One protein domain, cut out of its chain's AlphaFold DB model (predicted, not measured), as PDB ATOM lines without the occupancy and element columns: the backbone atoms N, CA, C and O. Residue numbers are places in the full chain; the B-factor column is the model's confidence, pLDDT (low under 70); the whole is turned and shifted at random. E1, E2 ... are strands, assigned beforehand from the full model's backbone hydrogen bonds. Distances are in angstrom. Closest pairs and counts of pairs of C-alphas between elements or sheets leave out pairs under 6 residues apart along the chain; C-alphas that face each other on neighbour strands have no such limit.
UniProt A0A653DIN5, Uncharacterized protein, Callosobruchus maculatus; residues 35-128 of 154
ATOM      1  N   THR A  35      27.917 -53.335  33.250       91.56
ATOM      2  CA  THR A  35      27.376 -52.158  33.939       91.56
ATOM      3  C   THR A  35      28.088 -51.884  35.252       91.56
ATOM      4  O   THR A  35      28.420 -52.799  36.007       91.56
ATOM      5  N   TYR A  36      28.283 -50.608  35.566       88.38
ATOM      6  CA  TYR A  36      28.959 -50.175  36.788       88.38
ATOM      7  C   TYR A  36      28.483 -48.788  37.226       88.38
ATOM      8  O   TYR A  36      27.976 -48.008  36.426       88.38
ATOM      9  N   THR A  37      28.645 -48.459  38.503       87.62
ATOM     10  CA  THR A  37      28.560 -47.067  38.982       87.62
ATOM     11  C   THR A  37      29.973 -46.520  39.178       87.62
ATOM     12  O   THR A  37      30.904 -47.299  39.369       87.62
ATOM     13  N   GLU A  38      30.178 -45.200  39.125       74.81
ATOM     14  CA  GLU A  38      31.530 -44.609  39.229       74.81
ATOM     15  C   GLU A  38      32.284 -45.025  40.501       74.81
ATOM     16  O   GLU A  38      33.489 -45.256  40.459       74.81
ATOM     17  N   ASN A  39      31.554 -45.198  41.604       69.69
ATOM     18  CA  ASN A  39      32.108 -45.611  42.893       69.69
ATOM     19  C   ASN A  39      32.187 -47.134  43.060       69.69
ATOM     20  O   ASN A  39      32.537 -47.602  44.142       69.69
ATOM     21  N   GLN A  40      31.818 -47.920  42.043       67.56
ATOM     22  CA  GLN A  40      31.887 -49.371  42.134       67.56
ATOM     23  C   GLN A  40      33.351 -49.808  41.978       67.56
ATOM     24  O   GLN A  40      33.931 -49.620  40.905       67.56
ATOM     25  N   PRO A  41      33.967 -50.384  43.023       61.47
ATOM     26  CA  PRO A  41      35.328 -50.880  42.925       61.47
ATOM     27  C   PRO A  41      35.401 -51.996  41.879       61.47
ATOM     28  O   PRO A  41      34.522 -52.863  41.817       61.47
ATOM     29  N   ILE A  42      36.458 -51.976  41.065       58.56
ATOM     30  CA  ILE A  42      36.783 -53.039  40.107       58.56
ATOM     31  C   ILE A  42      37.342 -54.224  40.911       58.56
ATOM     32  O   ILE A  42      38.539 -54.483  40.922       58.56
ATOM     33  N   TYR A  43      36.494 -54.897  41.686       56.94
ATOM     34  CA  TYR A  43      36.855 -56.182  42.281       56.94
ATOM     35  C   TYR A  43      36.596 -57.294  41.261       56.94
ATOM     36  O   TYR A  43      35.675 -57.186  40.454       56.94
ATOM     37  N   LEU A  44      37.370 -58.384  41.346       54.97
ATOM     38  CA  LEU A  44      37.278 -59.643  40.573       54.97
ATOM     39  C   LEU A  44      35.936 -60.405  40.744       54.97
ATOM     40  O   LEU A  44      35.873 -61.625  40.615       54.97
ATOM     41  N   GLY A  45      34.854 -59.708  41.089       59.47
ATOM     42  CA  GLY A  45      33.500 -60.234  41.160       59.47
ATOM     43  C   GLY A  45      32.778 -60.167  39.814       59.47
ATOM     44  O   GLY A  45      33.210 -59.522  38.863       59.47
ATOM     45  N   ARG A  46      31.626 -60.838  39.745       66.81
ATOM     46  CA  ARG A  46      30.769 -60.876  38.555       66.81
ATOM     47  C   ARG A  46      30.232 -59.468  38.264       66.81
ATOM     48  O   ARG A  46      29.361 -58.984  38.987       66.81
ATOM     49  N   ILE A  47      30.754 -58.813  37.227       76.38
ATOM     50  CA  ILE A  47      30.270 -57.498  36.789       76.38
ATOM     51  C   ILE A  47      28.798 -57.651  36.378       76.38
ATOM     52  O   ILE A  47      28.470 -58.557  35.602       76.38
ATOM     53  N   PRO A  48      27.875 -56.845  36.935       85.94
ATOM     54  CA  PRO A  48      26.476 -56.941  36.563       85.94
ATOM     55  C   PRO A  48      26.318 -56.565  35.092       85.94
ATOM     56  O   PRO A  48      26.868 -55.565  34.636       85.94
ATOM     57  N   ARG A  49      25.526 -57.352  34.366       91.12
ATOM     58  CA  ARG A  49      25.281 -57.161  32.937       91.12
ATOM     59  C   ARG A  49      23.850 -56.753  32.673       91.12
ATOM     60  O   ARG A  49      22.928 -57.248  33.321       91.12
ATOM     61  N   ALA A  50      23.671 -55.899  31.679       93.06
ATOM     62  CA  ALA A  50      22.373 -55.593  31.118       93.06
ATOM     63  C   ALA A  50      22.309 -56.149  29.696       93.06
ATOM     64  O   ALA A  50      23.187 -55.891  28.878       93.06
ATOM     65  N   CYS A  51      21.282 -56.948  29.420       95.00
ATOM     66  CA  CYS A  51      21.145 -57.642  28.148       95.00
ATOM     67  C   CYS A  51      19.980 -57.089  27.340       95.00
ATOM     68  O   CYS A  51      18.913 -56.770  27.881       95.00
ATOM     69  N   VAL A  52      20.190 -57.034  26.032       95.06
ATOM     70  CA  VAL A  52      19.177 -56.730  25.039       95.06
ATOM     71  C   VAL A  52      18.152 -57.855  25.031       95.06
ATOM     72  O   VAL A  52      18.479 -59.040  24.927       95.06
ATOM     73  N   ARG A  53      16.883 -57.488  25.170       94.69
ATOM     74  CA  ARG A  53      15.757 -58.418  25.221       94.69
ATOM     75  C   ARG A  53      14.489 -57.774  24.686       94.69
ATOM     76  O   ARG A  53      14.377 -56.552  24.607       94.69
ATOM     77  N   ARG A  54      13.498 -58.609  24.375       92.38
ATOM     78  CA  ARG A  54      12.141 -58.131  24.087       92.38
ATOM     79  C   ARG A  54      11.540 -57.505  25.343       92.38
ATOM     80  O   ARG A  54      11.658 -58.070  26.435       92.38
ATOM     81  N   LEU A  55      10.921 -56.341  25.191       89.31
ATOM     82  CA  LEU A  55      10.311 -55.622  26.303       89.31
ATOM     83  C   LEU A  55       8.899 -56.173  26.554       89.31
ATOM     84  O   LEU A  55       8.048 -56.072  25.677       89.31
ATOM     85  N   PRO A  56       8.601 -56.735  27.742       79.75
ATOM     86  CA  PRO A  56       7.323 -57.414  27.984       79.75
ATOM     87  C   PRO A  56       6.116 -56.467  27.949       79.75
ATOM     88  O   PRO A  56       5.012 -56.888  27.629       79.75
ATOM     89  N   ASN A  57       6.331 -55.183  28.247       75.38
ATOM     90  CA  ASN A  57       5.269 -54.181  28.366       75.38
ATOM     91  C   ASN A  57       5.132 -53.296  27.115       75.38
ATOM     92  O   ASN A  57       4.342 -52.356  27.124       75.38
ATOM     93  N   GLN A  58       5.919 -53.548  26.066       76.06
ATOM     94  CA  GLN A  58       5.846 -52.820  24.801       76.06
ATOM     95  C   GLN A  58       5.892 -53.828  23.657       76.06
ATOM     96  O   GLN A  58       6.918 -54.467  23.416       76.06
ATOM     97  N   LYS A  59       4.747 -54.006  22.994       77.62
ATOM     98  CA  LYS A  59       4.594 -54.982  21.916       77.62
ATOM     99  C   LYS A  59       5.613 -54.679  20.816       77.62
ATOM    100  O   LYS A  59       5.744 -53.535  20.397       77.62
ATOM    101  N   ASP A  60       6.346 -55.708  20.405       85.19
ATOM    102  CA  ASP A  60       7.349 -55.646  19.337       85.19
ATOM    103  C   ASP A  60       8.485 -54.628  19.547       85.19
ATOM    104  O   ASP A  60       9.079 -54.148  18.578       85.19
ATOM    105  N   CYS A  61       8.824 -54.336  20.807       89.31
ATOM    106  CA  CYS A  61       9.995 -53.539  21.163       89.31
ATOM    107  C   CYS A  61      11.147 -54.391  21.706       89.31
ATOM    108  O   CYS A  61      10.955 -55.361  22.450       89.31
ATOM    109  N   VAL A  62      12.364 -53.971  21.381       92.94
ATOM    110  CA  VAL A  62      13.625 -54.524  21.867       92.94
ATOM    111  C   VAL A  62      14.373 -53.436  22.631       92.94
ATOM    112  O   VAL A  62      14.417 -52.272  22.230       92.94
ATOM    113  N   GLY A  63      14.948 -53.812  23.767       93.62
ATOM    114  CA  GLY A  63      15.652 -52.872  24.617       93.62
ATOM    115  C   GLY A  63      16.497 -53.539  25.687       93.62
ATOM    116  O   GLY A  63      16.499 -54.759  25.852       93.62
ATOM    117  N   LEU A  64      17.203 -52.711  26.436       94.62
ATOM    118  CA  LEU A  64      18.122 -53.106  27.487       94.62
ATOM    119  C   LEU A  64      17.578 -52.606  28.821       94.62
ATOM    120  O   LEU A  64      17.416 -51.408  29.030       94.62
ATOM    121  N   ARG A  65      17.273 -53.532  29.732       93.56
ATOM    122  CA  ARG A  65      16.788 -53.189  31.075       93.56
ATOM    123  C   ARG A  65      17.910 -53.348  32.084       93.56
ATOM    124  O   ARG A  65      18.505 -54.420  32.182       93.56
ATOM    125  N   THR A  66      18.173 -52.285  32.827       92.62
ATOM    126  CA  THR A  66      19.246 -52.218  33.815       92.62
ATOM    127  C   THR A  66      18.825 -52.818  35.154       92.62
ATOM    128  O   THR A  66      17.638 -53.035  35.424       92.62
ATOM    129  N   LYS A  67      19.804 -53.036  36.044       91.19
ATOM    130  CA  LYS A  67      19.561 -53.457  37.436       91.19
ATOM    131  C   LYS A  67      18.760 -52.425  38.244       91.19
ATOM    132  O   LYS A  67      18.051 -52.794  39.171       91.19
ATOM    133  N   ASN A  68      18.825 -51.150  37.847       92.00
ATOM    134  CA  ASN A  68      18.111 -50.044  38.489       92.00
ATOM    135  C   ASN A  68      16.678 -49.873  37.960       92.00
ATOM    136  O   ASN A  68      15.992 -48.917  38.316       92.00
ATOM    137  N   ASN A  69      16.207 -50.834  37.159       92.00
ATOM    138  CA  ASN A  69      14.869 -50.866  36.586       92.00
ATOM    139  C   ASN A  69      14.588 -49.782  35.533       92.00
ATOM    140  O   ASN A  69      13.430 -49.533  35.208       92.00
ATOM    141  N   GLU A  70      15.635 -49.183  34.975       94.38
ATOM    142  CA  GLU A  70      15.535 -48.308  33.810       94.38
ATOM    143  C   GLU A  70      15.628 -49.155  32.538       94.38
ATOM    144  O   GLU A  70      16.247 -50.222  32.533       94.38
ATOM    145  N   THR A  71      14.999 -48.710  31.456       94.75
ATOM    146  CA  THR A  71      14.964 -49.453  30.192       94.75
ATOM    147  C   THR A  71      15.341 -48.560  29.027       94.75
ATOM    148  O   THR A  71      14.599 -47.644  28.698       94.75
ATOM    149  N   ILE A  72      16.456 -48.859  28.372       94.62
ATOM    150  CA  ILE A  72      16.831 -48.248  27.099       94.62
ATOM    151  C   ILE A  72      16.068 -48.960  25.986       94.62
ATOM    152  O   ILE A  72      16.122 -50.185  25.880       94.62
ATOM    153  N   VAL A  73      15.345 -48.205  25.171       93.06
ATOM    154  CA  VAL A  73      14.587 -48.712  24.027       93.06
ATOM    155  C   VAL A  73      15.440 -48.534  22.779       93.06
ATOM    156  O   VAL A  73      15.822 -47.412  22.455       93.06
ATOM    157  N   LEU A  74      15.742 -49.642  22.103       91.88
ATOM    158  CA  LEU A  74      16.615 -49.664  20.926       91.88
ATOM    159  C   LEU A  74      15.799 -49.655  19.635       91.88
ATOM    160  O   LEU A  74      16.104 -48.914  18.709       91.88
ATOM    161  N   GLU A  75      14.738 -50.458  19.588       88.75
ATOM    162  CA  GLU A  75      13.884 -50.587  18.410       88.75
ATOM    163  C   GLU A  75      12.451 -50.938  18.827       88.75
ATOM    164  O   GLU A  75      12.244 -51.680  19.787       88.75
ATOM    165  N   CYS A  76      11.460 -50.428  18.093       86.19
ATOM    166  CA  CYS A  76      10.045 -50.766  18.249       86.19
ATOM    167  C   CYS A  76       9.370 -50.860  16.879       86.19
ATOM    168  O   CYS A  76       9.337 -49.874  16.139       86.19
ATOM    169  N   LYS A  77       8.768 -52.007  16.540       78.81
ATOM    170  CA  LYS A  77       7.991 -52.119  15.295       78.81
ATOM    171  C   LYS A  77       6.681 -51.336  15.401       78.81
ATOM    172  O   LYS A  77       5.974 -51.414  16.399       78.81
ATOM    173  N   GLY A  78       6.339 -50.597  14.347       66.56
ATOM    174  CA  GLY A  78       5.061 -49.880  14.243       66.56
ATOM    175  C   GLY A  78       5.021 -48.504  14.917       66.56
ATOM    176  O   GLY A  78       4.039 -47.783  14.745       66.56
ATOM    177  N   ALA A  79       6.085 -48.089  15.608       61.84
ATOM    178  CA  ALA A  79       6.236 -46.706  16.034       61.84
ATOM    179  C   ALA A  79       6.578 -45.841  14.810       61.84
ATOM    180  O   ALA A  79       7.739 -45.698  14.432       61.84
ATOM    181  N   ARG A  80       5.558 -45.256  14.164       48.03
ATOM    182  CA  ARG A  80       5.784 -44.092  13.299       48.03
ATOM    183  C   ARG A  80       6.409 -43.024  14.194       48.03
ATOM    184  O   ARG A  80       5.771 -42.573  15.141       48.03
ATOM    185  N   THR A  81       7.659 -42.673  13.918       46.97
ATOM    186  CA  THR A  81       8.396 -41.582  14.566       46.97
ATOM    187  C   THR A  81       8.546 -41.708  16.088       46.97
ATOM    188  O   THR A  81       7.924 -40.974  16.851       46.97
ATOM    189  N   SER A  82       9.514 -42.502  16.558       49.78
ATOM    190  CA  SER A  82      10.427 -41.867  17.514       49.78
ATOM    191  C   SER A  82      11.117 -40.762  16.719       49.78
ATOM    192  O   SER A  82      11.664 -41.069  15.659       49.78
ATOM    193  N   LYS A  83      11.030 -39.493  17.147       56.44
ATOM    194  CA  LYS A  83      11.903 -38.422  16.630       56.44
ATOM    195  C   LYS A  83      13.269 -39.035  16.352       56.44
ATOM    196  O   LYS A  83      13.778 -39.702  17.251       56.44
ATOM    197  N   THR A  84      13.784 -38.895  15.133       66.38
ATOM    198  CA  THR A  84      15.089 -39.442  14.764       66.38
ATOM    199  C   THR A  84      16.095 -38.892  15.766       66.38
ATOM    200  O   THR A  84      16.418 -37.707  15.730       66.38
ATOM    201  N   LEU A  85      16.459 -39.709  16.752       81.81
ATOM    202  CA  LEU A  85      17.473 -39.350  17.723       81.81
ATOM    203  C   LEU A  85      18.803 -39.347  16.980       81.81
ATOM    204  O   LEU A  85      18.971 -40.067  15.991       81.81
ATOM    205  N   GLU A  86      19.732 -38.519  17.440       86.75
ATOM    206  CA  GLU A  86      21.088 -38.548  16.908       86.75
ATOM    207  C   GLU A  86      21.685 -39.956  17.087       86.75
ATOM    208  O   GLU A  86      21.349 -40.645  18.059       86.75
ATOM    209  N   PRO A  87      22.550 -40.416  16.166       87.56
ATOM    210  CA  PRO A  87      23.253 -41.682  16.328       87.56
ATOM    211  C   PRO A  87      23.930 -41.768  17.701       87.56
ATOM    212  O   PRO A  87      24.604 -40.838  18.136       87.56
ATOM    213  N   GLY A  88      23.719 -42.879  18.409       89.75
ATOM    214  CA  GLY A  88      24.227 -43.069  19.772       89.75
ATOM    215  C   GLY A  88      23.323 -42.506  20.872       89.75
ATOM    216  O   GLY A  88      23.618 -42.713  22.048       89.75
ATOM    217  N   CYS A  89      22.210 -41.848  20.537       92.62
ATOM    218  CA  CYS A  89      21.181 -41.444  21.490       92.62
ATOM    219  C   CYS A  89      19.968 -42.376  21.441       92.62
ATOM    220  O   CYS A  89      19.467 -42.746  20.381       92.62
ATOM    221  N   TYR A  90      19.450 -42.719  22.616       92.50
ATOM    222  CA  TYR A  90      18.389 -43.703  22.789       92.50
ATOM    223  C   TYR A  90      17.327 -43.185  23.750       92.50
ATOM    224  O   TYR A  90      17.620 -42.465  24.710       92.50
ATOM    225  N   ARG A  91      16.076 -43.600  23.533       92.88
ATOM    226  CA  ARG A  91      15.011 -43.358  24.508       92.88
ATOM    227  C   ARG A  91      15.254 -44.223  25.741       92.88
ATOM    228  O   ARG A  91      15.520 -45.417  25.615       92.88
ATOM    229  N   ILE A  92      15.087 -43.649  26.925       93.88
ATOM    230  CA  ILE A  92      15.101 -44.373  28.197       93.88
ATOM    231  C   ILE A  92      13.751 -44.242  28.898       93.88
ATOM    232  O   ILE A  92      13.143 -43.179  28.896       93.88
ATOM    233  N   ILE A  93      13.292 -45.332  29.501       93.12
ATOM    234  CA  ILE A  93      12.155 -45.366  30.416       93.12
ATOM    235  C   ILE A  93      12.740 -45.493  31.816       93.12
ATOM    236  O   ILE A  93      13.368 -46.504  32.145       93.12
ATOM    237  N   ASN A  94      12.558 -44.461  32.625       94.00
ATOM    238  CA  ASN A  94      13.100 -44.377  33.971       94.00
ATOM    239  C   ASN A  94      12.353 -45.293  34.947       94.00
ATOM    240  O   ASN A  94      11.291 -45.848  34.651       94.00
ATOM    241  N   LYS A  95      12.903 -45.449  36.157       91.38
ATOM    242  CA  LYS A  95      12.296 -46.267  37.221       91.38
ATOM    243  C   LYS A  95      10.879 -45.803  37.590       91.38
ATOM    244  O   LYS A  95      10.031 -46.636  37.906       91.38
ATOM    245  N   ASP A  96      10.635 -44.498  37.549       92.50
ATOM    246  CA  ASP A  96       9.335 -43.851  37.774       92.50
ATOM    247  C   ASP A  96       8.410 -43.903  36.541       92.50
ATOM    248  O   ASP A  96       7.305 -43.369  36.579       92.50
ATOM    249  N   LYS A  97       8.833 -44.597  35.474       89.00
ATOM    250  CA  LYS A  97       8.162 -44.710  34.172       89.00
ATOM    251  C   LYS A  97       8.122 -43.408  33.368       89.00
ATOM    252  O   LYS A  97       7.408 -43.363  32.369       89.00
ATOM    253  N   SER A  98       8.881 -42.383  33.758       92.06
ATOM    254  CA  SER A  98       9.075 -41.206  32.910       92.06
ATOM    255  C   SER A  98       9.937 -41.555  31.692       92.06
ATOM    256  O   SER A  98      10.840 -42.392  31.773       92.06
ATOM    257  N   ASP A  99       9.648 -40.933  30.551       90.81
ATOM    258  CA  ASP A  99      10.468 -41.044  29.346       90.81
ATOM    259  C   ASP A  99      11.599 -40.006  29.373       90.81
ATOM    260  O   ASP A  99      11.420 -38.865  29.801       90.81
ATOM    261  N   GLY A 100      12.762 -40.389  28.860       92.56
ATOM    262  CA  GLY A 100      13.913 -39.514  28.681       92.56
ATOM    263  C   GLY A 100      14.756 -39.918  27.479       92.56
ATOM    264  O   GLY A 100      14.426 -40.849  26.740       92.56
ATOM    265  N   VAL A 101      15.879 -39.227  27.299       94.00
ATOM    266  CA  VAL A 101      16.886 -39.541  26.281       94.00
ATOM    267  C   VAL A 101      18.244 -39.643  26.959       94.00
ATOM    268  O   VAL A 101      18.587 -38.812  27.798       94.00
ATOM    269  N   VAL A 102      19.006 -40.669  26.597       94.81
ATOM    270  CA  VAL A 102      20.397 -40.857  27.018       94.81
ATOM    271  C   VAL A 102      21.262 -41.042  25.787       94.81
ATOM    272  O   VAL A 102      20.833 -41.672  24.825       94.81
ATOM    273  N   CYS A 103      22.474 -40.505  25.825       94.94
ATOM    274  CA  CYS A 103      23.402 -40.571  24.706       94.94
ATOM    275  C   CYS A 103      24.701 -41.252  25.114       94.94
ATOM    276  O   CYS A 103      25.166 -41.139  26.254       94.94
ATOM    277  N   GLN A 104      25.265 -41.966  24.154       94.94
ATOM    278  CA  GLN A 104      26.574 -42.571  24.229       94.94
ATOM    279  C   GLN A 104      27.638 -41.479  24.190       94.94
ATOM    280  O   GLN A 104      27.537 -40.503  23.450       94.94
ATOM    281  N   LYS A 105      28.656 -41.629  25.030       93.19
ATOM    282  CA  LYS A 105      29.781 -40.702  25.125       93.19
ATOM    283  C   LYS A 105      31.066 -41.475  25.352       93.19
ATOM    284  O   LYS A 105      31.060 -42.519  26.000       93.19
ATOM    285  N   TYR A 106      32.183 -40.921  24.905       91.19
ATOM    286  CA  TYR A 106      33.490 -41.491  25.193       91.19
ATOM    287  C   TYR A 106      33.983 -41.091  26.594       91.19
ATOM    288  O   TYR A 106      34.172 -39.912  26.908       91.19
ATOM    289  N   MET A 107      34.216 -42.076  27.460       87.56
ATOM    290  CA  MET A 107      34.782 -41.899  28.794       87.56
ATOM    291  C   MET A 107      36.300 -42.103  28.760       87.56
ATOM    292  O   MET A 107      36.811 -43.203  28.980       87.56
ATOM    293  N   LYS A 108      37.035 -40.995  28.590       85.88
ATOM    294  CA  LYS A 108      38.509 -40.969  28.497       85.88
ATOM    295  C   LYS A 108      39.231 -41.740  29.608       85.88
ATOM    296  O   LYS A 108      40.244 -42.369  29.347       85.88
ATOM    297  N   ARG A 109      38.713 -41.713  30.843       82.19
ATOM    298  CA  ARG A 109      39.326 -42.409  31.993       82.19
ATOM    299  C   ARG A 109      39.363 -43.932  31.843       82.19
ATOM    300  O   ARG A 109      40.223 -44.554  32.451       82.19
ATOM    301  N   ARG A 110      38.424 -44.515  31.092       80.00
ATOM    302  CA  ARG A 110      38.350 -45.963  30.845       80.00
ATOM    303  C   ARG A 110      38.694 -46.352  29.411       80.00
ATOM    304  O   ARG A 110      38.883 -47.529  29.152       80.00
ATOM    305  N   GLY A 111      38.768 -45.386  28.497       87.44
ATOM    306  CA  GLY A 111      38.921 -45.674  27.073       87.44
ATOM    307  C   GLY A 111      37.692 -46.362  26.477       87.44
ATOM    308  O   GLY A 111      37.819 -47.141  25.540       87.44
ATOM    309  N   CYS A 112      36.508 -46.112  27.046       90.88
ATOM    310  CA  CYS A 112      35.273 -46.783  26.654       90.88
ATOM    311  C   CYS A 112      34.190 -45.799  26.243       90.88
ATOM    312  O   CYS A 112      34.012 -44.750  26.862       90.88
ATOM    313  N   GLU A 113      33.412 -46.186  25.251       93.81
ATOM    314  CA  GLU A 113      32.128 -45.612  24.915       93.81
ATOM    315  C   GLU A 113      31.067 -46.134  25.884       93.81
ATOM    316  O   GLU A 113      30.902 -47.342  26.084       93.81
ATOM    317  N   VAL A 114      30.362 -45.211  26.529       94.31
ATOM    318  CA  VAL A 114      29.452 -45.521  27.629       94.31
ATOM    319  C   VAL A 114      28.143 -44.763  27.504       94.31
ATOM    320  O   VAL A 114      28.112 -43.615  27.062       94.31
ATOM    321  N   ILE A 115      27.067 -45.379  27.983       95.75
ATOM    322  CA  ILE A 115      25.794 -44.700  28.236       95.75
ATOM    323  C   ILE A 115      25.626 -44.569  29.745       95.75
ATOM    324  O   ILE A 115      25.663 -45.569  30.460       95.75
ATOM    325  N   THR A 116      25.423 -43.346  30.233       95.25
ATOM    326  CA  THR A 116      25.113 -43.088  31.646       95.25
ATOM    327  C   THR A 116      23.611 -42.879  31.801       95.25
ATOM    328  O   THR A 116      23.046 -41.985  31.175       95.25
ATOM    329  N   THR A 117      22.958 -43.688  32.632       94.88
ATOM    330  CA  THR A 117      21.533 -43.529  32.939       94.88
ATOM    331  C   THR A 117      21.293 -42.453  34.009       94.88
ATOM    332  O   THR A 117      22.223 -42.110  34.745       94.88
ATOM    333  N   PRO A 118      20.058 -41.930  34.156       94.62
ATOM    334  CA  PRO A 118      19.721 -40.950  35.195       94.62
ATOM    335  C   PRO A 118      20.007 -41.417  36.627       94.62
ATOM    336  O   PRO A 118      20.310 -40.602  37.494       94.62
ATOM    337  N   SER A 119      19.980 -42.727  36.883       93.06
ATOM    338  CA  SER A 119      20.399 -43.309  38.164       93.06
ATOM    339  C   SER A 119      21.920 -43.486  38.326       93.06
ATOM    340  O   SER A 119      22.363 -44.206  39.225       93.06
ATOM    341  N   ASN A 120      22.730 -42.830  37.485       93.06
ATOM    342  CA  ASN A 120      24.197 -42.885  37.466       93.06
ATOM    343  C   ASN A 120      24.771 -44.292  37.240       93.06
ATOM    344  O   ASN A 120      25.867 -44.618  37.712       93.06
ATOM    345  N   LEU A 121      24.038 -45.143  36.519       92.94
ATOM    346  CA  LEU A 121      24.563 -46.415  36.049       92.94
ATOM    347  C   LEU A 121      25.199 -46.224  34.674       92.94
ATOM    348  O   LEU A 121      24.548 -45.770  33.740       92.94
ATOM    349  N   ASN A 122      26.461 -46.609  34.546       94.00
ATOM    350  CA  ASN A 122      27.156 -46.658  33.272       94.00
ATOM    351  C   ASN A 122      26.972 -48.035  32.633       94.00
ATOM    352  O   ASN A 122      27.058 -49.057  33.319       94.00
ATOM    353  N   ILE A 123      26.735 -48.041  31.328       95.12
ATOM    354  CA  ILE A 123      26.678 -49.219  30.465       95.12
ATOM    355  C   ILE A 123      27.849 -49.104  29.492       95.12
ATOM    356  O   ILE A 123      27.906 -48.131  28.739       95.12
ATOM    357  N   GLU A 124      28.784 -50.051  29.532       94.00
ATOM    358  CA  GLU A 124      29.943 -50.095  28.628       94.00
ATOM    359  C   GLU A 124      29.511 -50.682  27.293       94.00
ATOM    360  O   GLU A 124      29.175 -51.862  27.217       94.00
ATOM    361  N   VAL A 125      29.480 -49.849  26.254       94.44
ATOM    362  CA  VAL A 125      29.053 -50.261  24.913       94.44
ATOM    363  C   VAL A 125      30.226 -50.861  24.151       94.44
ATOM    364  O   VAL A 125      30.122 -51.961  23.611       94.44
ATOM    365  N   TYR A 126      31.351 -50.151  24.159       92.69
ATOM    366  CA  TYR A 126      32.586 -50.573  23.521       92.69
ATOM    367  C   TYR A 126      33.780 -49.984  24.268       92.69
ATOM    368  O   TYR A 126      33.747 -48.826  24.671       92.69
ATOM    369  N   CYS A 127      34.834 -50.768  24.461       89.69
ATOM    370  CA  CYS A 127      36.081 -50.298  25.050       89.69
ATOM    371  C   CYS A 127      37.193 -50.457  24.029       89.69
ATOM    372  O   CYS A 127      37.425 -51.561  23.532       89.69
ATOM    373  N   HIS A 128      37.891 -49.364  23.734       85.38
ATOM    374  CA  HIS A 128      39.048 -49.435  22.863       85.38
ATOM    375  C   HIS A 128      40.145 -50.221  23.580       85.38
ATOM    376  O   HIS A 128      40.407 -49.970  24.763       85.38
TER     377      HIS A 128
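AT A GLANCE: This is residues 35 to 128 of the 154 residues of an uncharacterized protein of Callosobruchus maculatus (UniProt A0A653DIN5). One seven-stranded sheet, curled like part of a barrel, folds back on itself, with E1 to E4 partly facing E6 and E7 across the long hinge strand E5. Residues 41 to 46 stick out as a loop. The printed part has 94 residues and is all strand in class, though only 42 are in named strands, E1 to E7; sheet and chain order agree, all antiparallel. It is compact, with a radius of gyration of the C-alphas of 13.8 A, but elongated, spanning 42 by 25 by 21 A.

IN THESE COORDINATES: E5, residues 99 to 107, is the longest strand, 24.3 A from first to last C-alpha. Before it come E1, residues 49 to 54, 15.9 A long from C-alpha 49 at (25.281, -57.161, 32.937), E2, 61 to 65, E3, 71 to 76, and E4, 89 to 93. After it come E6, 112 to 116, and E7, 122 to 127, ending at C-alpha 127 at (36.081, -50.298, 25.050).

HOW THE PARTS SIT: The strands form a meander, each the antiparallel neighbour of the one before, in a strongly twisted folded sheet, bent into two leaves that face each other. E5's pairing is staggered: residues 99 to 103 pair with E4, N 90 to O 102 at 2.8 A, and 104 to 107 with E6, N 107 to O 112 at 2.7 A. E3 and E4 stand at 115 degrees, with N 73 and O 91 2.8 A apart. The closest C-alphas of edge strands E1 and E7, Ala 50 and Ile 123, are 7.7 A apart. Residues 35 to 36 pair antiparallel with 122 to 123 of E7.

THE WHOLE: The C-alphas of Leu 44 and Arg 80 are farthest apart, 44.5 A. The printed part has no cut; the link from E3 to E4, 12 residues, is long. Mean pLDDT of the printed part is 85.3; residues 39 to 46 and 78 to 84 are under 70.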